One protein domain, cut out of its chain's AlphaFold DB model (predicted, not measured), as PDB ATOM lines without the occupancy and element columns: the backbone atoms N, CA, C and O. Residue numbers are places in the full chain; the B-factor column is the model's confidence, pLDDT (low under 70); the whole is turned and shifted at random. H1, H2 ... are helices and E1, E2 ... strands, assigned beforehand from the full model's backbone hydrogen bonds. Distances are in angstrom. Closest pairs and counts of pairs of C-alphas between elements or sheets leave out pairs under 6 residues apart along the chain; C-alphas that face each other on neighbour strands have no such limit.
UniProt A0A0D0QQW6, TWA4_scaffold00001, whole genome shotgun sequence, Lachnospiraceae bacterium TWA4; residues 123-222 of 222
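This is residues 123 to 222 of the 222 residues of an uncharacterized protein of Lachnospiraceae bacterium TWA4 (UniProt A0A0D0QQW6). A long helix, H2, starts beside a small three-stranded sheet and runs away from it as an arm, while a separate two-stranded hairpin, E1 and E2, makes the opposite end of an elongated shape. Between these ends lie the sheet E3 E4 E5, the short helix H1, which is not on the sheet, and a long loop, residues 173 to 191, that winds through the middle; residues 212 to 222 stick out free. The printed part has 100 residues, with named elements in the order E1 E2 H1 E3 E4 E5 H2, and both sheets, E1 - E2 and E3 - E4 - E5, are antiparallel. The class is mixed, helices and strands, with 49 residues, under half, in named elements. The whole is loose, with a radius of gyration of the C-alphas of 16.9 A and spans of 53 by 33 by 26 A.

E1, residues 127 to 129, and E2, residues 135 to 137, form a hairpin, antiparallel at 147 degrees, with N 128 and O 136 within hydrogen-bond range at 2.8 A. H1, residues 145 to 152, is apart from E1. E3, residues 160 to 163, and E4, residues 169 to 172, form a hairpin at 152 degrees, with N 162 and O 170 2.9 A apart. E4 and E5, residues 192 to 194, form another at 149 degrees, with N 171 and O 193 2.8 A apart. E3, E4 and E5 are a meander, each strand the antiparallel neighbour of the one before; E3 and E5 are its edge strands. H1 is not on this sheet. H2, residues 197 to 220, is on it but only grazes it, with residues 199 to 203; the closest C-alphas of E5 and H2, those of Ile 193 and Glu 199, are 6.5 A apart. H1 and H2 are apart. In H1 and H2 every O i to N i+4 pair is within hydrogen-bond range.

E1 begins at C-alpha 127, (645.319, 368.349, 427.332). E1 and E2 have three residues each. H1 is 10.2 A long, E3 9.9 A, E4 9.8 A and E5 7.1 A. H2 measures 35.4 A, from C-alpha 197 at (620.114, 354.637, 441.938) to C-alpha 220 at (594.413, 374.230, 427.374).

The two C-alphas farthest apart, those of Ser 125 and Lys 222, are 54.2 A apart. The printed part has no cut and ends at Lys 222, the chain's last residue. The link from E4 to E5, 19 residues, is long. The mean pLDDT of the printed part is 83.9; residues 126, 128 and 210 to 222 are under 70.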
ATOM      1  N   ASP A 123     639.318 359.081 430.635       87.06
ATOM      2  CA  ASP A 123     640.611 359.445 430.076       87.06
ATOM      3  C   ASP A 123     640.931 360.902 430.438       87.06
ATOM      4  O   ASP A 123     640.338 361.837 429.890       87.06
ATOM      5  N   THR A 124     641.898 361.079 431.344       77.31
ATOM      6  CA  THR A 124     642.469 362.378 431.738       77.31
ATOM      7  C   THR A 124     643.846 362.628 431.115       77.31
ATOM      8  O   THR A 124     644.605 363.458 431.603       77.31
ATOM      9  N   SER A 125     644.247 361.891 430.077       73.88
ATOM     10  CA  SER A 125     645.602 362.003 429.511       73.88
ATOM     11  C   SER A 125     645.748 363.120 428.469       73.88
ATOM     12  O   SER A 125     646.859 363.430 428.038       73.88
ATOM     13  N   LYS A 126     644.636 363.718 428.024       69.94
ATOM     14  CA  LYS A 126     644.614 364.630 426.873       69.94
ATOM     15  C   LYS A 126     644.408 366.072 427.313       69.94
ATOM     16  O   LYS A 126     643.317 366.441 427.737       69.94
ATOM     17  N   ASP A 127     645.423 366.905 427.119       75.94
ATOM     18  CA  ASP A 127     645.319 368.349 427.332       75.94
ATOM     19  C   ASP A 127     644.633 369.056 426.154       75.94
ATOM     20  O   ASP A 127     644.912 368.783 424.984       75.94
ATOM     21  N   ILE A 128     643.763 370.012 426.472       68.12
ATOM     22  CA  ILE A 128     643.179 370.980 425.545       68.12
ATOM     23  C   ILE A 128     643.875 372.316 425.775       68.12
ATOM     24  O   ILE A 128     643.945 372.810 426.899       68.12
ATOM     25  N   THR A 129     644.350 372.935 424.699       75.44
ATOM     26  CA  THR A 129     644.849 374.312 424.741       75.44
ATOM     27  C   THR A 129     643.684 375.270 424.508       75.44
ATOM     28  O   THR A 129     643.099 375.291 423.422       75.44
ATOM     29  N   LYS A 130     643.335 376.076 425.514       71.38
ATOM     30  CA  LYS A 130     642.341 377.147 425.379       71.38
ATOM     31  C   LYS A 130     642.826 378.233 424.422       71.38
ATOM     32  O   LYS A 130     644.023 378.416 424.216       71.38
ATOM     33  N   LYS A 131     641.894 379.043 423.905       71.81
ATOM     34  CA  LYS A 131     642.225 380.244 423.107       71.81
ATOM     35  C   LYS A 131     643.118 381.241 423.864       71.81
ATOM     36  O   LYS A 131     643.829 382.002 423.221       71.81
ATOM     37  N   SER A 132     643.090 381.224 425.201       78.00
ATOM     38  CA  SER A 132     643.972 382.010 426.079       78.00
ATOM     39  C   SER A 132     645.414 381.488 426.145       78.00
ATOM     40  O   SER A 132     646.275 382.193 426.658       78.00
ATOM     41  N   GLY A 133     645.693 380.284 425.634       72.00
ATOM     42  CA  GLY A 133     646.993 379.613 425.735       72.00
ATOM     43  C   GLY A 133     647.117 378.653 426.923       72.00
ATOM     44  O   GLY A 133     648.066 377.870 426.961       72.00
ATOM     45  N   ASP A 134     646.154 378.654 427.852       80.06
ATOM     46  CA  ASP A 134     646.152 377.743 429.002       80.06
ATOM     47  C   ASP A 134     645.939 376.294 428.550       80.06
ATOM     48  O   ASP A 134     645.009 376.002 427.790       80.06
ATOM     49  N   LYS A 135     646.769 375.374 429.047       76.69
ATOM     50  CA  LYS A 135     646.543 373.932 428.901       76.69
ATOM     51  C   LYS A 135     645.671 373.442 430.044       76.69
ATOM     52  O   LYS A 135     646.009 373.649 431.206       76.69
ATOM     53  N   ILE A 136     644.561 372.797 429.709       78.19
ATOM     54  CA  ILE A 136     643.663 372.183 430.682       78.19
ATOM     55  C   ILE A 136     643.392 370.747 430.265       78.19
ATOM     56  O   ILE A 136     643.058 370.479 429.115       78.19
ATOM     57  N   THR A 137     643.509 369.832 431.214       80.00
ATOM     58  CA  THR A 137     643.265 368.408 431.011       80.00
ATOM     59  C   THR A 137     641.788 368.131 430.742       80.00
ATOM     60  O   THR A 137     640.941 368.431 431.580       80.00
ATOM     61  N   ALA A 138     641.481 367.562 429.574       84.31
ATOM     62  CA  ALA A 138     640.141 367.106 429.224       84.31
ATOM     63  C   ALA A 138     639.727 365.915 430.085       84.31
ATOM     64  O   ALA A 138     640.533 365.034 430.369       84.31
ATOM     65  N   ILE A 139     638.441 365.859 430.408       87.75
ATOM     66  CA  ILE A 139     637.804 364.770 431.134       87.75
ATOM     67  C   ILE A 139     636.754 364.174 430.205       87.75
ATOM     68  O   ILE A 139     635.738 364.809 429.917       87.75
ATOM     69  N   LYS A 140     637.010 362.975 429.684       90.69
ATOM     70  CA  LYS A 140     636.146 362.329 428.687       90.69
ATOM     71  C   LYS A 140     636.201 360.809 428.793       90.69
ATOM     72  O   LYS A 140     637.170 360.301 429.346       90.69
ATOM     73  N   PRO A 141     635.206 360.077 428.262       92.81
ATOM     74  CA  PRO A 141     635.292 358.623 428.191       92.81
ATOM     75  C   PRO A 141     636.504 358.182 427.359       92.81
ATOM     76  O   PRO A 141     636.882 358.861 426.394       92.81
ATOM     77  N   ASN A 142     637.076 357.028 427.696       93.50
ATOM     78  CA  ASN A 142     638.241 356.428 427.047       93.50
ATOM     79  C   ASN A 142     637.897 355.785 425.690       93.50
ATOM     80  O   ASN A 142     638.239 354.650 425.384       93.50
ATOM     81  N   ILE A 143     637.195 356.528 424.838       92.56
ATOM     82  CA  ILE A 143     636.801 356.106 423.497       92.56
ATOM     83  C   ILE A 143     636.986 357.267 422.519       92.56
ATOM     84  O   ILE A 143     637.014 358.444 422.891       92.56
ATOM     85  N   ALA A 144     637.139 356.954 421.231       90.12
ATOM     86  CA  ALA A 144     637.316 357.969 420.199       90.12
ATOM     87  C   ALA A 144     636.173 359.002 420.225       90.12
ATOM     88  O   ALA A 144     634.998 358.646 420.170       90.12
ATOM     89  N   GLU A 145     636.512 360.293 420.223       89.19
ATOM     90  CA  GLU A 145     635.557 361.394 420.433       89.19
ATOM     91  C   GLU A 145     634.370 361.368 419.455       89.19
ATOM     92  O   GLU A 145     633.221 361.579 419.838       89.19
ATOM     93  N   LYS A 146     634.615 361.032 418.182       91.06
ATOM     94  CA  LYS A 146     633.542 360.881 417.183       91.06
ATOM     95  C   LYS A 146     632.545 359.778 417.550       91.06
ATOM     96  O   LYS A 146     631.368 359.906 417.224       91.06
ATOM     97  N   VAL A 147     633.013 358.701 418.175       94.31
ATOM     98  CA  VAL A 147     632.175 357.591 418.645       94.31
ATOM     99  C   VAL A 147     631.444 358.013 419.916       94.31
ATOM    100  O   VAL A 147     630.218 357.922 419.941       94.31
ATOM    101  N   ALA A 148     632.159 358.589 420.890       94.56
ATOM    102  CA  ALA A 148     631.584 359.126 422.126       94.56
ATOM    103  C   ALA A 148     630.417 360.083 421.840       94.56
ATOM    104  O   ALA A 148     629.320 359.885 422.346       94.56
ATOM    105  N   ASN A 149     630.609 361.057 420.944       94.44
ATOM    106  CA  ASN A 149     629.575 362.025 420.563       94.44
ATOM    107  C   ASN A 149     628.334 361.369 419.937       94.44
ATOM    108  O   ASN A 149     627.211 361.828 420.140       94.44
ATOM    109  N   LYS A 150     628.512 360.298 419.152       95.38
ATOM    110  CA  LYS A 150     627.384 359.577 418.546       95.38
ATOM    111  C   LYS A 150     626.621 358.764 419.581       95.38
ATOM    112  O   LYS A 150     625.396 358.786 419.533       95.38
ATOM    113  N   VAL A 151     627.320 358.103 420.503       96.44
ATOM    114  CA  VAL A 151     626.709 357.347 421.606       96.44
ATOM    115  C   VAL A 151     626.022 358.285 422.601       96.44
ATOM    116  O   VAL A 151     624.885 358.031 422.980       96.44
ATOM    117  N   ALA A 152     626.627 359.427 422.934       94.25
ATOM    118  CA  ALA A 152     626.018 360.450 423.787       94.25
ATOM    119  C   ALA A 152     624.687 360.980 423.220       94.25
ATOM    120  O   ALA A 152     623.787 361.336 423.970       94.25
ATOM    121  N   GLY A 153     624.525 360.992 421.892       93.88
ATOM    122  CA  GLY A 153     623.252 361.320 421.241       93.88
ATOM    123  C   GLY A 153     622.202 360.197 421.264       93.88
ATOM    124  O   GLY A 153     621.063 360.424 420.841       93.88
ATOM    125  N   MET A 154     622.569 358.986 421.694       94.94
ATOM    126  CA  MET A 154     621.678 357.824 421.837       94.94
ATOM    127  C   MET A 154     621.164 357.641 423.267       94.94
ATOM    128  O   MET A 154     620.125 357.014 423.425       94.94
ATOM    129  N   VAL A 155     621.862 358.180 424.270       94.75
ATOM    130  CA  VAL A 155     621.489 358.062 425.687       94.75
ATOM    131  C   VAL A 155     620.659 359.254 426.155       94.75
ATOM    132  O   VAL A 155     620.704 360.339 425.568       94.75
ATOM    133  N   ASP A 156     619.928 359.067 427.247       92.75
ATOM    134  CA  ASP A 156     619.162 360.140 427.881       92.75
ATOM    135  C   ASP A 156     620.060 361.106 428.651       92.75
ATOM    136  O   ASP A 156     619.852 362.317 428.592       92.75
ATOM    137  N   ILE A 157     621.097 360.592 429.310       93.50
ATOM    138  CA  ILE A 157     622.028 361.385 430.107       93.50
ATOM    139  C   ILE A 157     623.425 360.770 430.089       93.50
ATOM    140  O   ILE A 157     623.586 359.551 430.059       93.50
ATOM    141  N   VAL A 158     624.444 361.626 430.124       94.50
ATOM    142  CA  VAL A 158     625.827 361.244 430.414       94.50
ATOM    143  C   VAL A 158     626.174 361.762 431.805       94.50
ATOM    144  O   VAL A 158     626.022 362.952 432.079       94.50
ATOM    145  N   ALA A 159     626.652 360.871 432.669       94.56
ATOM    146  CA  ALA A 159     627.038 361.193 434.034       94.56
ATOM    147  C   ALA A 159     628.478 360.757 434.304       94.56
ATOM    148  O   ALA A 159     628.904 359.682 433.886       94.56
ATOM    149  N   ARG A 160     629.215 361.587 435.039       94.50
ATOM    150  CA  ARG A 160     630.563 361.297 435.525       94.50
ATOM    151  C   ARG A 160     630.496 360.858 436.980       94.50
ATOM    152  O   ARG A 160     629.906 361.559 437.798       94.50
ATOM    153  N   VAL A 161     631.142 359.746 437.319       94.50
ATOM    154  CA  VAL A 161     631.355 359.362 438.720       94.50
ATOM    155  C   VAL A 161     632.550 360.140 439.267       94.50
ATOM    156  O   VAL A 161     633.634 360.081 438.695       94.50
ATOM    157  N   VAL A 162     632.360 360.856 440.375       92.69
ATOM    158  CA  VAL A 162     633.423 361.596 441.073       92.69
ATOM    159  C   VAL A 162     633.546 361.075 442.499       92.69
ATOM    160  O   VAL A 162     632.534 360.867 443.171       92.69
ATOM    161  N   VAL A 163     634.783 360.853 442.943       92.31
ATOM    162  CA  VAL A 163     635.117 360.540 444.336       92.31
ATOM    163  C   VAL A 163     635.867 361.736 444.905       92.31
ATOM    164  O   VAL A 163     636.930 362.087 444.399       92.31
ATOM    165  N   GLU A 164     635.287 362.366 445.919       89.00
ATOM    166  CA  GLU A 164     635.870 363.512 446.615       89.00
ATOM    167  C   GLU A 164     636.908 363.056 447.658       89.00
ATOM    168  O   GLU A 164     636.957 361.883 448.040       89.00
ATOM    169  N   GLU A 165     637.732 363.987 448.149       87.81
ATOM    170  CA  GLU A 165     638.786 363.704 449.142       87.81
ATOM    171  C   GLU A 165     638.242 363.120 450.456       87.81
ATOM    172  O   GLU A 165     638.908 362.313 451.104       87.81
ATOM    173  N   ASP A 166     637.018 363.492 450.831       90.69
ATOM    174  CA  ASP A 166     636.327 362.981 452.019       90.69
ATOM    175  C   ASP A 166     635.706 361.583 451.816       90.69
ATOM    176  O   ASP A 166     635.086 361.030 452.726       90.69
ATOM    177  N   GLY A 167     635.888 360.991 450.632       90.06
ATOM    178  CA  GLY A 167     635.358 359.684 450.253       90.06
ATOM    179  C   GLY A 167     633.926 359.715 449.717       90.06
ATOM    180  O   GLY A 167     633.408 358.662 449.322       90.06
ATOM    181  N   THR A 168     633.283 360.886 449.659       92.50
ATOM    182  CA  THR A 168     631.947 361.042 449.082       92.50
ATOM    183  C   THR A 168     631.973 360.702 447.599       92.50
ATOM    184  O   THR A 168     632.851 361.129 446.851       92.50
ATOM    185  N   ARG A 169     630.983 359.922 447.149       94.75
ATOM    186  CA  ARG A 169     630.837 359.529 445.743       94.75
ATOM    187  C   ARG A 169     629.596 360.162 445.147       94.75
ATOM    188  O   ARG A 169     628.505 360.010 445.698       94.75
ATOM    189  N   THR A 170     629.748 360.823 444.006       96.06
ATOM    190  CA  THR A 170     628.650 361.524 443.333       96.06
ATOM    191  C   THR A 170     628.573 361.199 441.848       96.06
ATOM    192  O   THR A 170     629.563 360.800 441.234       96.06
ATOM    193  N   LEU A 171     627.377 361.354 441.281       94.94
ATOM    194  CA  LEU A 171     627.158 361.449 439.841       94.94
ATOM    195  C   LEU A 171     627.060 362.926 439.473       94.94
ATOM    196  O   LEU A 171     626.287 363.669 440.076       94.94
ATOM    197  N   ASN A 172     627.842 363.343 438.486       93.62
ATOM    198  CA  ASN A 172     627.907 364.716 438.012       93.62
ATOM    199  C   ASN A 172     627.475 364.788 436.543       93.62
ATOM    200  O   ASN A 172     627.965 364.026 435.710       93.62
ATOM    201  N   PHE A 173     626.578 365.718 436.228       90.75
ATOM    202  CA  PHE A 173     625.989 365.889 434.894       90.75
ATOM    203  C   PHE A 173     626.521 367.133 434.166       90.75
ATOM    204  O   PHE A 173     626.087 367.459 433.060       90.75
ATOM    205  N   LYS A 174     627.445 367.877 434.788       86.06
ATOM    206  CA  LYS A 174     627.966 369.133 434.250       86.06
ATOM    207  C   LYS A 174     628.840 368.881 433.021       86.06
ATOM    208  O   LYS A 174     629.972 368.424 433.142       86.06
ATOM    209  N   ALA A 175     628.358 369.303 431.857       86.56
ATOM    210  CA  ALA A 175     629.159 369.412 430.642       86.56
ATOM    211  C   ALA A 175     629.765 370.820 430.516       86.56
ATOM    212  O   ALA A 175     629.112 371.819 430.823       86.56
ATOM    213  N   ASN A 176     631.014 370.921 430.065       85.31
ATOM    214  CA  ASN A 176     631.651 372.194 429.708       85.31
ATOM    215  C   ASN A 176     632.746 371.965 428.648       85.31
ATOM    216  O   ASN A 176     632.846 370.877 428.097       85.31
ATOM    217  N   GLU A 177     633.571 372.975 428.351       80.69
ATOM    218  CA  GLU A 177     634.657 372.861 427.354       80.69
ATOM    219  C   GLU A 177     635.670 371.740 427.647       80.69
ATOM    220  O   GLU A 177     636.401 371.318 426.754       80.69
ATOM    221  N   VAL A 178     635.740 371.290 428.899       83.75
ATOM    222  CA  VAL A 178     636.747 370.358 429.412       83.75
ATOM    223  C   VAL A 178     636.115 369.036 429.847       83.75
ATOM    224  O   VAL A 178     636.734 367.989 429.689       83.75
ATOM    225  N   VAL A 179     634.891 369.072 430.380       87.38
ATOM    226  CA  VAL A 179     634.159 367.890 430.855       87.38
ATOM    227  C   VAL A 179     633.160 367.444 429.799       87.38
ATOM    228  O   VAL A 179     632.211 368.168 429.485       87.38
ATOM    229  N   PHE A 180     633.367 366.235 429.282       90.94
ATOM    230  CA  PHE A 180     632.445 365.581 428.372       90.94
ATOM    231  C   PHE A 180     631.099 365.339 429.052       90.94
ATOM    232  O   PHE A 180     631.021 364.854 430.178       90.94
ATOM    233  N   GLY A 181     630.032 365.625 428.324       90.25
ATOM    234  CA  GLY A 181     628.679 365.287 428.719       90.25
ATOM    235  C   GLY A 181     627.781 365.245 427.495       90.25
ATOM    236  O   GLY A 181     628.249 365.274 426.356       90.25
ATOM    237  N   GLY A 182     626.481 365.170 427.726       86.19
ATOM    238  CA  GLY A 182     625.496 365.052 426.665       86.19
ATOM    239  C   GLY A 182     624.295 364.250 427.128       86.19
ATOM    240  O   GLY A 182     624.110 364.008 428.320       86.19
ATOM    241  N   GLY A 183     623.489 363.846 426.159       83.69
ATOM    242  CA  GLY A 183     622.213 363.195 426.391       83.69
ATOM    243  C   GLY A 183     621.058 364.007 425.821       83.69
ATOM    244  O   GLY A 183     621.241 365.011 425.124       83.69
ATOM    245  N   ARG A 184     619.851 363.528 426.095       86.38
ATOM    246  CA  ARG A 184     618.591 364.068 425.585       86.38
ATOM    247  C   ARG A 184     617.743 364.726 426.660       86.38
ATOM    248  O   ARG A 184     616.874 365.523 426.300       86.38
ATOM    249  N   LEU A 185     617.986 364.427 427.935       84.69
ATOM    250  CA  LEU A 185     617.280 365.073 429.031       84.69
ATOM    251  C   LEU A 185     617.569 366.573 429.016       84.69
ATOM    252  O   LEU A 185     618.714 367.022 428.968       84.69
ATOM    253  N   LYS A 186     616.490 367.351 429.031       75.62
ATOM    254  CA  LYS A 186     616.523 368.810 429.109       75.62
ATOM    255  C   LYS A 186     616.013 369.232 430.479       75.62
ATOM    256  O   LYS A 186     615.215 368.525 431.080       75.62
ATOM    257  N   ASN A 187     616.426 370.419 430.914       70.44
ATOM    258  CA  ASN A 187     615.905 371.084 432.114       70.44
ATOM    259  C   ASN A 187     616.163 370.348 433.434       70.44
ATOM    260  O   ASN A 187     615.404 370.510 434.379       70.44
ATOM    261  N   ILE A 188     617.258 369.593 433.518       72.75
ATOM    262  CA  ILE A 188     617.754 369.111 434.806       72.75
ATOM    263  C   ILE A 188     618.376 370.306 435.535       72.75
ATOM    264  O   ILE A 188     619.362 370.875 435.062       72.75
ATOM    265  N   SER A 189     617.794 370.701 436.669       74.75
ATOM    266  CA  SER A 189     618.341 371.782 437.500       74.75
ATOM    267  C   SER A 189     619.533 371.318 438.348       74.75
ATOM    268  O   SER A 189     620.454 372.088 438.633       74.75
ATOM    269  N   THR A 190     619.542 370.033 438.702       82.50
ATOM    270  CA  THR A 190     620.548 369.414 439.560       82.50
ATOM    271  C   THR A 190     621.777 368.984 438.761       82.50
ATOM    272  O   THR A 190     621.716 368.093 437.923       82.50
ATOM    273  N   THR A 191     622.940 369.576 439.038       85.69
ATOM    274  CA  THR A 191     624.191 369.232 438.333       85.69
ATOM    275  C   THR A 191     624.974 368.092 438.980       85.69
ATOM    276  O   THR A 191     625.920 367.589 438.376       85.69
ATOM    277  N   GLN A 192     624.617 367.705 440.208       92.69
ATOM    278  CA  GLN A 192     625.310 366.682 440.985       92.69
ATOM    279  C   GLN A 192     624.350 366.019 441.974       92.69
ATOM    280  O   GLN A 192     623.599 366.709 442.658       92.69
ATOM    281  N   ILE A 193     624.418 364.694 442.075       95.00
ATOM    282  CA  ILE A 193     623.654 363.885 443.034       95.00
ATOM    283  C   ILE A 193     624.573 362.869 443.724       95.00
ATOM    284  O   ILE A 193     625.634 362.543 443.183       95.00
ATOM    285  N   PRO A 194     624.193 362.314 444.887       96.06
ATOM    286  CA  PRO A 194     624.865 361.137 445.434       96.06
ATOM    287  C   PRO A 194     624.927 359.991 444.412       96.06
ATOM    288  O   PRO A 194     624.024 359.836 443.592       96.06
ATOM    289  N   LEU A 195     625.980 359.165 444.465       95.44
ATOM    290  CA  LEU A 195     626.097 357.949 443.649       95.44
ATOM    291  C   LEU A 195     625.106 356.877 444.140       95.44
ATOM    292  O   LEU A 195     625.486 355.896 444.781       95.44
ATOM    293  N   ASP A 196     623.824 357.082 443.856       94.44
ATOM    294  CA  ASP A 196     622.727 356.202 444.240       94.44
ATOM    295  C   ASP A 196     621.672 356.110 443.132       94.44
ATOM    296  O   ASP A 196     621.392 357.076 442.420       94.44
ATOM    297  N   TRP A 197     621.090 354.920 442.985       93.88
ATOM    298  CA  TRP A 197     620.114 354.637 441.938       93.88
ATOM    299  C   TRP A 197     618.814 355.426 442.122       93.88
ATOM    300  O   TRP A 197     618.278 355.959 441.156       93.88
ATOM    301  N   ASN A 198     618.325 355.558 443.359       94.12
ATOM    302  CA  ASN A 198     617.072 356.267 443.618       94.12
ATOM    303  C   ASN A 198     617.224 357.768 443.367       94.12
ATOM    304  O   ASN A 198     616.300 358.404 442.866       94.12
ATOM    305  N   GLU A 199     618.390 358.334 443.687       94.94
ATOM    306  CA  GLU A 199     618.693 359.729 443.361       94.94
ATOM    307  C   GLU A 199     618.755 359.948 441.845       94.94
ATOM    308  O   GLU A 199     618.268 360.965 441.359       94.94
ATOM    309  N   LEU A 200     619.269 358.975 441.081       93.19
ATOM    310  CA  LEU A 200     619.232 359.034 439.620       93.19
ATOM    311  C   LEU A 200     617.791 358.985 439.087       93.19
ATOM    312  O   LEU A 200     617.450 359.794 438.229       93.19
ATOM    313  N   CYS A 201     616.926 358.111 439.610       91.94
ATOM    314  CA  CYS A 201     615.513 358.064 439.207       91.94
ATOM    315  C   CYS A 201     614.797 359.408 439.426       91.94
ATOM    316  O   CYS A 201     614.084 359.865 438.537       91.94
ATOM    317  N   LYS A 202     615.062 360.099 440.544       91.94
ATOM    318  CA  LYS A 202     614.483 361.430 440.811       91.94
ATOM    319  C   LYS A 202     614.847 362.468 439.746       91.94
ATOM    320  O   LYS A 202     614.026 363.328 439.440       91.94
ATOM    321  N   VAL A 203     616.048 362.387 439.164       91.12
ATOM    322  CA  VAL A 203     616.466 363.269 438.057       91.12
ATOM    323  C   VAL A 203     615.603 363.036 436.813       91.12
ATOM    324  O   VAL A 203     615.207 363.990 436.142       91.12
ATOM    325  N   TYR A 204     615.273 361.777 436.513       88.94
ATOM    326  CA  TYR A 204     614.363 361.443 435.415       88.94
ATOM    327  C   TYR A 204     612.925 361.874 435.717       88.94
ATOM    328  O   TYR A 204     612.263 362.409 434.829       88.94
ATOM    329  N   ASP A 205     612.454 361.709 436.954       87.81
ATOM    330  CA  ASP A 205     611.122 362.162 437.369       87.81
ATOM    331  C   ASP A 205     610.973 363.685 437.223       87.81
ATOM    332  O   ASP A 205     609.961 364.160 436.704       87.81
ATOM    333  N   GLU A 206     611.988 364.464 437.615       84.94
ATOM    334  CA  GLU A 206     612.030 365.922 437.417       84.94
ATOM    335  C   GLU A 206     611.885 366.282 435.931       84.94
ATOM    336  O   GLU A 206     611.027 367.090 435.556       84.94
ATOM    337  N   ALA A 207     612.678 365.637 435.071       83.81
ATOM    338  CA  ALA A 207     612.650 365.888 433.637       83.81
ATOM    339  C   ALA A 207     611.308 365.482 432.999       83.81
ATOM    340  O   ALA A 207     610.758 366.226 432.186       83.81
ATOM    341  N   ASN A 208     610.743 364.336 433.384       82.31
ATOM    342  CA  ASN A 208     609.481 363.828 432.843       82.31
ATOM    343  C   ASN A 208     608.273 364.668 433.282       82.31
ATOM    344  O   ASN A 208     607.412 364.979 432.455       82.31
ATOM    345  N   ASN A 209     608.230 365.100 434.546       77.06
ATOM    346  CA  ASN A 209     607.181 365.990 435.052       77.06
ATOM    347  C   ASN A 209     607.171 367.333 434.312       77.06
ATOM    348  O   ASN A 209     606.107 367.877 434.017       77.06
ATOM    349  N   PHE A 210     608.346 367.851 433.941       69.38
ATOM    350  CA  PHE A 210     608.436 369.049 433.113       69.38
ATOM    351  C   PHE A 210     607.754 368.864 431.742       69.38
ATOM    352  O   PHE A 210     607.009 369.742 431.300       69.38
ATOM    353  N   PHE A 211     607.955 367.720 431.079       62.69
ATOM    354  CA  PHE A 211     607.304 367.431 429.795       62.69
ATOM    355  C   PHE A 211     605.790 367.219 429.926       62.69
ATOM    356  O   PHE A 211     605.043 367.677 429.059       62.69
ATOM    357  N   ALA A 212     605.329 366.570 431.000       68.94
ATOM    358  CA  ALA A 212     603.902 366.402 431.275       68.94
ATOM    359  C   ALA A 212     603.194 367.763 431.417       68.94
ATOM    360  O   ALA A 212     602.208 368.018 430.726       68.94
ATOM    361  N   ASN A 213     603.774 368.673 432.207       67.62
ATOM    362  CA  ASN A 213     603.224 370.012 432.427       67.62
ATOM    363  C   ASN A 213     603.141 370.846 431.133       67.62
ATOM    364  O   ASN A 213     602.167 371.566 430.929       67.62
ATOM    365  N   ILE A 214     604.120 370.742 430.224       66.06
ATOM    366  CA  ILE A 214     604.052 371.430 428.918       66.06
ATOM    367  C   ILE A 214     602.895 370.906 428.064       66.06
ATOM    368  O   ILE A 214     602.197 371.692 427.423       66.06
ATOM    369  N   ASN A 215     602.699 369.588 428.028       65.88
ATOM    370  CA  ASN A 215     601.649 368.984 427.212       65.88
ATOM    371  C   ASN A 215     600.249 369.371 427.705       65.88
ATOM    372  O   ASN A 215     599.369 369.594 426.874       65.88
ATOM    373  N   GLU A 216     600.061 369.512 429.020       62.06
ATOM    374  CA  GLU A 216     598.817 370.044 429.587       62.06
ATOM    375  C   GLU A 216     598.582 371.499 429.160       62.06
ATOM    376  O   GLU A 216     597.519 371.805 428.625       62.06
ATOM    377  N   VAL A 217     599.575 372.388 429.290       61.97
ATOM    378  CA  VAL A 217     599.436 373.806 428.894       61.97
ATOM    379  C   VAL A 217     599.070 373.951 427.408       61.97
ATOM    380  O   VAL A 217     598.164 374.707 427.067       61.97
ATOM    381  N   ILE A 218     599.695 373.172 426.517       64.19
ATOM    382  CA  ILE A 218     599.391 373.197 425.073       64.19
ATOM    383  C   ILE A 218     597.978 372.668 424.763       64.19
ATOM    384  O   ILE A 218     597.393 373.053 423.749       64.19
ATOM    385  N   GLN A 219     597.425 371.776 425.591       57.09
ATOM    386  CA  GLN A 219     596.044 371.308 425.443       57.09
ATOM    387  C   GLN A 219     595.007 372.337 425.908       57.09
ATOM    388  O   GLN A 219     593.927 372.366 425.329       57.09
ATOM    389  N   TYR A 220     595.318 373.172 426.905       56.69
ATOM    390  CA  TYR A 220     594.413 374.230 427.374       56.69
ATOM    391  C   TYR A 220     594.378 375.468 426.458       56.69
ATOM    392  O   TYR A 220     593.392 376.199 426.477       56.69
ATOM    393  N   ASP A 221     595.412 375.679 425.637       52.28
ATOM    394  CA  ASP A 221     595.506 376.788 424.670       52.28
ATOM    395  C   ASP A 221     594.945 376.450 423.260       52.28
ATOM    396  O   ASP A 221     595.174 377.196 422.301       52.28
ATOM    397  N   LYS A 222     594.215 375.334 423.104       46.16
ATOM    398  CA  LYS A 222     593.497 374.939 421.872       46.16
ATOM    399  C   LYS A 222     591.990 374.880 422.085       46.16
ATOM    400  O   LYS A 222     591.276 375.242 421.122       46.16
TER     401      LYS A 222